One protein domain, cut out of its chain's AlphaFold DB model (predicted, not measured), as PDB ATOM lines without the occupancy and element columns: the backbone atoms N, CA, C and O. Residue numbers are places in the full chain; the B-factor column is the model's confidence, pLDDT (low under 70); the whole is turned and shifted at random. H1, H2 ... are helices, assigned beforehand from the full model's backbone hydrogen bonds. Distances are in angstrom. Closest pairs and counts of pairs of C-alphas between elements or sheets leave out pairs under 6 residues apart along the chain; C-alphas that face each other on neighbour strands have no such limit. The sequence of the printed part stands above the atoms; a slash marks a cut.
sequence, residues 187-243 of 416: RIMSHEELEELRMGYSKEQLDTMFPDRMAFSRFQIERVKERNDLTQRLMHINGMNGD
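This is residues 187 to 243 of the 416 residues of the protein "DNA-repair protein rad13" of Coccidioides immitis RMSCC 3703 (UniProt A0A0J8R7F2). One long helix, H3, makes most of the length of an open, loose frame, and the chain before it runs along one side of H3 with two short helices, H1 and H2, set in it. H2 sits at the turn by the beginning of H3, while H1 is held off from H3 across a gap and residues 190 to 196 stick out. The printed part has 57 residues with three named helices, in the order H1, H2, H3, and no named strand; 41 residues are in these helices, and the class is all helix. The whole is loose, with a radius of gyration of the C-alphas of 14.6 A, and spans 46 by 23 by 13 A.

H3 covers residues 213 to 237 and is 36.3 A long, from C-alpha 213 at (-50.306, 43.557, 22.185) to C-alpha 237 at (-34.850, 47.581, -10.435). H2 covers residues 203 to 209 and measures 9.9 A. H1 covers residues 191 to 199, measures 12.2 A, and begins with C-alpha 191 at (-46.051, 58.940, -3.002).

H3 touches no helix. H2 is close to H3 but not clearly touching, with the closest C-alphas, those of Leu 206 and Phe 216, 7.8 A apart. Their lines are about perpendicular, at 79 degrees. H1 is apart from H3 and also from H2. In H1, H2 and H3 every O i to N i+4 pair is within hydrogen-bond range.

The two C-alphas farthest apart, those of Glu 204 and Asp 243, are 46.4 A apart. The printed part has no cut, and the links H1 to H2 and H2 to H3 are both tight. The mean pLDDT of the printed part is 72.4, and residues 187 to 189, 191 to 200 and 234 to 243 are under 70.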
ATOM      1  N   ARG A 187     -44.512  48.663  -9.484       69.31
ATOM      2  CA  ARG A 187     -43.227  48.085  -9.062       69.31
ATOM      3  C   ARG A 187     -42.536  48.924  -7.981       69.31
ATOM      4  O   ARG A 187     -41.676  48.393  -7.277       69.31
ATOM      5  N   ILE A 188     -42.913  50.195  -7.850       66.25
ATOM      6  CA  ILE A 188     -42.363  51.199  -6.932       66.25
ATOM      7  C   ILE A 188     -43.435  51.533  -5.869       66.25
ATOM      8  O   ILE A 188     -44.600  51.175  -6.010       66.25
ATOM      9  N   MET A 189     -43.032  52.142  -4.755       68.31
ATOM     10  CA  MET A 189     -43.949  52.686  -3.744       68.31
ATOM     11  C   MET A 189     -44.602  53.974  -4.266       68.31
ATOM     12  O   MET A 189     -43.891  54.830  -4.797       68.31
ATOM     13  N   SER A 190     -45.911  54.144  -4.080       73.50
ATOM     14  CA  SER A 190     -46.587  55.407  -4.404       73.50
ATOM     15  C   SER A 190     -46.190  56.531  -3.436       73.50
ATOM     16  O   SER A 190     -45.712  56.294  -2.322       73.50
ATOM     17  N   HIS A 191     -46.399  57.787  -3.841       63.00
ATOM     18  CA  HIS A 191     -46.051  58.940  -3.002       63.00
ATOM     19  C   HIS A 191     -46.871  58.997  -1.697       63.00
ATOM     20  O   HIS A 191     -46.356  59.432  -0.670       63.00
ATOM     21  N   GLU A 192     -48.121  58.528  -1.718       66.81
ATOM     22  CA  GLU A 192     -49.016  58.525  -0.553       66.81
ATOM     23  C   GLU A 192     -48.568  57.479   0.486       66.81
ATOM     24  O   GLU A 192     -48.382  57.810   1.657       66.81
ATOM     25  N   GLU A 193     -48.261  56.248   0.054       69.62
ATOM     26  CA  GLU A 193     -47.676  55.199   0.912       69.62
ATOM     27  C   GLU A 193     -46.330  55.632   1.524       69.62
ATOM     28  O   GLU A 193     -46.019  55.299   2.674       69.62
ATOM     29  N   LEU A 194     -45.528  56.391   0.767       67.31
ATOM     30  CA  LEU A 194     -44.245  56.923   1.224       67.31
ATOM     31  C   LEU A 194     -44.418  58.004   2.297       67.31
ATOM     32  O   LEU A 194     -43.632  58.053   3.246       67.31
ATOM     33  N   GLU A 195     -45.440  58.853   2.181       62.25
ATOM     34  CA  GLU A 195     -45.763  59.840   3.210       62.25
ATOM     35  C   GLU A 195     -46.337  59.187   4.474       62.25
ATOM     36  O   GLU A 195     -45.893  59.542   5.566       62.25
ATOM     37  N   GLU A 196     -47.196  58.167   4.371       67.81
ATOM     38  CA  GLU A 196     -47.634  57.392   5.546       67.81
ATOM     39  C   GLU A 196     -46.456  56.749   6.298       67.81
ATOM     40  O   GLU A 196     -46.347  56.865   7.524       67.81
ATOM     41  N   LEU A 197     -45.542  56.097   5.568       66.38
ATOM     42  CA  LEU A 197     -44.345  55.471   6.139       66.38
ATOM     43  C   LEU A 197     -43.366  56.487   6.744       66.38
ATOM     44  O   LEU A 197     -42.631  56.146   7.673       66.38
ATOM     45  N   ARG A 198     -43.344  57.722   6.229       56.72
ATOM     46  CA  ARG A 198     -42.487  58.814   6.712       56.72
ATOM     47  C   ARG A 198     -43.066  59.536   7.928       56.72
ATOM     48  O   ARG A 198     -42.298  59.936   8.799       56.72
ATOM     49  N   MET A 199     -44.381  59.748   7.968       61.16
ATOM     50  CA  MET A 199     -45.049  60.474   9.052       61.16
ATOM     51  C   MET A 199     -45.100  59.647  10.339       61.16
ATOM     52  O   MET A 199     -44.898  60.191  11.425       61.16
ATOM     53  N   GLY A 200     -45.314  58.332  10.211       64.69
ATOM     54  CA  GLY A 200     -45.447  57.424  11.346       64.69
ATOM     55  C   GLY A 200     -46.725  57.655  12.161       64.69
ATOM     56  O   GLY A 200     -47.454  58.627  11.977       64.69
ATOM     57  N   TYR A 201     -47.003  56.737  13.085       76.56
ATOM     58  CA  TYR A 201     -48.169  56.824  13.965       76.56
ATOM     59  C   TYR A 201     -47.753  57.300  15.354       76.56
ATOM     60  O   TYR A 201     -46.778  56.804  15.925       76.56
ATOM     61  N   SER A 202     -48.501  58.249  15.916       77.38
ATOM     62  CA  SER A 202     -48.285  58.702  17.288       77.38
ATOM     63  C   SER A 202     -48.594  57.579  18.284       77.38
ATOM     64  O   SER A 202     -49.354  56.653  17.993       77.38
ATOM     65  N   LYS A 203     -48.041  57.666  19.499       76.25
ATOM     66  CA  LYS A 203     -48.322  56.674  20.546       76.25
ATOM     67  C   LYS A 203     -49.828  56.545  20.821       76.25
ATOM     68  O   LYS A 203     -50.336  55.438  20.917       76.25
ATOM     69  N   GLU A 204     -50.542  57.665  20.892       79.31
ATOM     70  CA  GLU A 204     -51.986  57.703  21.165       79.31
ATOM     71  C   GLU A 204     -52.811  57.100  20.015       79.31
ATOM     72  O   GLU A 204     -53.818  56.430  20.247       79.31
ATOM     73  N   GLN A 205     -52.357  57.271  18.769       77.38
ATOM     74  CA  GLN A 205     -52.925  56.605  17.592       77.38
ATOM     75  C   GLN A 205     -52.677  55.085  17.611       77.38
ATOM     76  O   GLN A 205     -53.564  54.310  17.264       77.38
ATOM     77  N   LEU A 206     -51.497  54.638  18.049       75.44
ATOM     78  CA  LEU A 206     -51.172  53.212  18.177       75.44
ATOM     79  C   LEU A 206     -51.951  52.542  19.318       75.44
ATOM     80  O   LEU A 206     -52.518  51.473  19.109       75.44
ATOM     81  N   ASP A 207     -52.040  53.192  20.482       78.56
ATOM     82  CA  ASP A 207     -52.802  52.711  21.642       78.56
ATOM     83  C   ASP A 207     -54.321  52.638  21.341       78.56
ATOM     84  O   ASP A 207     -55.023  51.810  21.923       78.56
ATOM     85  N   THR A 208     -54.841  53.457  20.411       82.69
ATOM     86  CA  THR A 208     -56.254  53.403  19.974       82.69
ATOM     87  C   THR A 208     -56.521  52.419  18.833       82.69
ATOM     88  O   THR A 208     -57.581  51.792  18.827       82.69
ATOM     89  N   MET A 209     -55.589  52.230  17.892       76.69
ATOM     90  CA  MET A 209     -55.745  51.259  16.796       76.69
ATOM     91  C   MET A 209     -55.432  49.814  17.209       76.69
ATOM     92  O   MET A 209     -56.042  48.885  16.681       76.69
ATOM     93  N   PHE A 210     -54.515  49.606  18.160       80.12
ATOM     94  CA  PHE A 210     -54.031  48.275  18.548       80.12
ATOM     95  C   PHE A 210     -54.155  48.016  20.063       80.12
ATOM     96  O   PHE A 210     -53.145  47.838  20.745       80.12
ATOM     97  N   PRO A 211     -55.386  47.918  20.610       78.69
ATOM     98  CA  PRO A 211     -55.615  47.688  22.043       78.69
ATOM     99  C   PRO A 211     -55.136  46.312  22.552       78.69
ATOM    100  O   PRO A 211     -55.076  46.095  23.763       78.69
ATOM    101  N   ASP A 212     -54.782  45.378  21.659       85.19
ATOM    102  CA  ASP A 212     -54.107  44.122  22.002       85.19
ATOM    103  C   ASP A 212     -52.645  44.120  21.525       85.19
ATOM    104  O   ASP A 212     -52.329  44.379  20.359       85.19
ATOM    105  N   ARG A 213     -51.747  43.714  22.427       81.88
ATOM    106  CA  ARG A 213     -50.306  43.557  22.185       81.88
ATOM    107  C   ARG A 213     -49.999  42.556  21.068       81.88
ATOM    108  O   ARG A 213     -49.000  42.729  20.373       81.88
ATOM    109  N   MET A 214     -50.846  41.544  20.857       81.44
ATOM    110  CA  MET A 214     -50.684  40.609  19.736       81.44
ATOM    111  C   MET A 214     -50.967  41.277  18.380       81.44
ATOM    112  O   MET A 214     -50.294  40.967  17.397       81.44
ATOM    113  N   ALA A 215     -51.922  42.212  18.316       82.81
ATOM    114  CA  ALA A 215     -52.223  42.968  17.101       82.81
ATOM    115  C   ALA A 215     -51.094  43.958  16.772       82.81
ATOM    116  O   ALA A 215     -50.586  43.951  15.653       82.81
ATOM    117  N   PHE A 216     -50.621  44.711  17.771       83.25
ATOM    118  CA  PHE A 216     -49.471  45.610  17.627       83.25
ATOM    119  C   PHE A 216     -48.208  44.870  17.146       83.25
ATOM    120  O   PHE A 216     -47.542  45.313  16.214       83.25
ATOM    121  N   SER A 217     -47.909  43.694  17.714       85.69
ATOM    122  CA  SER A 217     -46.758  42.882  17.293       85.69
ATOM    123  C   SER A 217     -46.867  42.396  15.841       85.69
ATOM    124  O   SER A 217     -45.866  42.406  15.123       85.69
ATOM    125  N   ARG A 218     -48.067  42.019  15.374       83.75
ATOM    126  CA  ARG A 218     -48.298  41.661  13.962       83.75
ATOM    127  C   ARG A 218     -48.082  42.856  13.040       83.75
ATOM    128  O   ARG A 218     -47.344  42.725  12.074       83.75
ATOM    129  N   PHE A 219     -48.640  44.014  13.387       84.06
ATOM    130  CA  PHE A 219     -48.489  45.256  12.629       84.06
ATOM    131  C   PHE A 219     -47.018  45.696  12.490       84.06
ATOM    132  O   PHE A 219     -46.580  46.095  11.410       84.06
ATOM    133  N   GLN A 220     -46.211  45.541  13.549       80.88
ATOM    134  CA  GLN A 220     -44.762  45.767  13.479       80.88
ATOM    135  C   GLN A 220     -44.065  44.818  12.490       80.88
ATOM    136  O   GLN A 220     -43.219  45.256  11.711       80.88
ATOM    137  N   ILE A 221     -44.414  43.526  12.498       81.56
ATOM    138  CA  ILE A 221     -43.862  42.531  11.563       81.56
ATOM    139  C   ILE A 221     -44.304  42.833  10.122       81.56
ATOM    140  O   ILE A 221     -43.509  42.688   9.195       81.56
ATOM    141  N   GLU A 222     -45.539  43.294   9.937       82.62
ATOM    142  CA  GLU A 222     -46.136  43.642   8.647       82.62
ATOM    143  C   GLU A 222     -45.440  44.849   8.000       82.62
ATOM    144  O   GLU A 222     -44.881  44.697   6.913       82.62
ATOM    145  N   ARG A 223     -45.303  45.988   8.700       82.06
ATOM    146  CA  ARG A 223     -44.526  47.139   8.190       82.06
ATOM    147  C   ARG A 223     -43.039  46.810   7.965       82.06
ATOM    148  O   ARG A 223     -42.426  47.339   7.037       82.06
ATOM    149  N   VAL A 224     -42.434  45.917   8.763       80.94
ATOM    150  CA  VAL A 224     -41.059  45.427   8.512       80.94
ATOM    151  C   VAL A 224     -40.988  44.575   7.242       80.94
ATOM    152  O   VAL A 224     -40.026  44.706   6.482       80.94
ATOM    153  N   LYS A 225     -41.996  43.733   6.985       83.00
ATOM    154  CA  LYS A 225     -42.093  42.927   5.765       83.00
ATOM    155  C   LYS A 225     -42.297  43.810   4.533       83.00
ATOM    156  O   LYS A 225     -41.524  43.678   3.595       83.00
ATOM    157  N   GLU A 226     -43.252  44.738   4.553       79.44
ATOM    158  CA  GLU A 226     -43.486  45.696   3.460       79.44
ATOM    159  C   GLU A 226     -42.210  46.458   3.097       79.44
ATOM    160  O   GLU A 226     -41.796  46.471   1.938       79.44
ATOM    161  N   ARG A 227     -41.525  47.025   4.102       78.44
ATOM    162  CA  ARG A 227     -40.240  47.706   3.907       78.44
ATOM    163  C   ARG A 227     -39.203  46.785   3.258       78.44
ATOM    164  O   ARG A 227     -38.458  47.238   2.394       78.44
ATOM    165  N   ASN A 228     -39.144  45.515   3.662       80.12
ATOM    166  CA  ASN A 228     -38.219  44.535   3.096       80.12
ATOM    167  C   ASN A 228     -38.565  44.225   1.627       80.12
ATOM    168  O   ASN A 228     -37.716  44.424   0.757       80.12
ATOM    169  N   ASP A 229     -39.817  43.854   1.345       81.44
ATOM    170  CA  ASP A 229     -40.337  43.560   0.004       81.44
ATOM    171  C   ASP A 229     -40.075  44.736  -0.962       81.44
ATOM    172  O   ASP A 229     -39.608  44.539  -2.085       81.44
ATOM    173  N   LEU A 230     -40.286  45.976  -0.505       73.94
ATOM    174  CA  LEU A 230     -40.019  47.199  -1.268       73.94
ATOM    175  C   LEU A 230     -38.517  47.454  -1.478       73.94
ATOM    176  O   LEU A 230     -38.110  47.803  -2.586       73.94
ATOM    177  N   THR A 231     -37.661  47.212  -0.475       71.56
ATOM    178  CA  THR A 231     -36.200  47.280  -0.685       71.56
ATOM    179  C   THR A 231     -35.678  46.195  -1.628       71.56
ATOM    180  O   THR A 231     -34.750  46.468  -2.386       71.56
ATOM    181  N   GLN A 232     -36.280  45.000  -1.654       71.44
ATOM    182  CA  GLN A 232     -35.927  43.953  -2.621       71.44
ATOM    183  C   GLN A 232     -36.332  44.351  -4.046       71.44
ATOM    184  O   GLN A 232     -35.501  44.266  -4.950       71.44
ATOM    185  N   ARG A 233     -37.553  44.873  -4.247       72.19
ATOM    186  CA  ARG A 233     -37.985  45.435  -5.542       72.19
ATOM    187  C   ARG A 233     -37.025  46.523  -6.027       72.19
ATOM    188  O   ARG A 233     -36.580  46.467  -7.168       72.19
ATOM    189  N   LEU A 234     -36.627  47.448  -5.149       67.38
ATOM    190  CA  LEU A 234     -35.652  48.494  -5.475       67.38
ATOM    191  C   LEU A 234     -34.269  47.923  -5.841       67.38
ATOM    192  O   LEU A 234     -33.659  48.381  -6.801       67.38
ATOM    193  N   MET A 235     -33.772  46.902  -5.131       64.69
ATOM    194  CA  MET A 235     -32.505  46.236  -5.484       64.69
ATOM    195  C   MET A 235     -32.574  45.499  -6.830       64.69
ATOM    196  O   MET A 235     -31.563  45.437  -7.531       64.69
ATOM    197  N   HIS A 236     -33.740  44.964  -7.203       65.12
ATOM    198  CA  HIS A 236     -33.957  44.341  -8.510       65.12
ATOM    199  C   HIS A 236     -33.980  45.394  -9.627       65.12
ATOM    200  O   HIS A 236     -33.241  45.259 -10.596       65.12
ATOM    201  N   ILE A 237     -34.753  46.475  -9.461       64.94
ATOM    202  CA  ILE A 237     -34.850  47.581 -10.435       64.94
ATOM    203  C   ILE A 237     -33.494  48.281 -10.620       64.94
ATOM    204  O   ILE A 237     -33.110  48.601 -11.741       64.94
ATOM    205  N   ASN A 238     -32.719  48.455  -9.545       61.06
ATOM    206  CA  ASN A 238     -31.391  49.076  -9.591       61.06
ATOM    207  C   ASN A 238     -30.268  48.109 -10.040       61.06
ATOM    208  O   ASN A 238     -29.088  48.409  -9.834       61.06
ATOM    209  N   GLY A 239     -30.601  46.936 -10.597       56.56
ATOM    210  CA  GLY A 239     -29.636  45.982 -11.160       56.56
ATOM    211  C   GLY A 239     -28.652  45.371 -10.150       56.56
ATOM    212  O   GLY A 239     -27.618  44.829 -10.536       56.56
ATOM    213  N   MET A 240     -28.931  45.447  -8.842       53.44
ATOM    214  CA  MET A 240     -27.994  44.988  -7.802       53.44
ATOM    215  C   MET A 240     -27.955  43.456  -7.654       53.44
ATOM    216  O   MET A 240     -27.042  42.929  -7.013       53.44
ATOM    217  N   ASN A 241     -28.898  42.753  -8.290       50.53
ATOM    218  CA  ASN A 241     -28.955  41.293  -8.397       50.53
ATOM    219  C   ASN A 241     -28.479  40.775  -9.774       50.53
ATOM    220  O   ASN A 241     -29.119  39.932 -10.383       50.53
ATOM    221  N   GLY A 242     -27.320  41.256 -10.233       48.25
ATOM    222  CA  GLY A 242     -26.330  40.463 -10.987       48.25
ATOM    223  C   GLY A 242     -26.577  40.102 -12.460       48.25
ATOM    224  O   GLY A 242     -25.592  39.876 -13.160       48.25
ATOM    225  N   ASP A 243     -27.822  40.060 -12.933       47.69
ATOM    226  CA  ASP A 243     -28.170  39.310 -14.153       47.69
ATOM    227  C   ASP A 243     -28.277  40.145 -15.453       47.69
ATOM    228  O   ASP A 243     -28.544  39.585 -16.516       47.69
TER     229      ASP A 243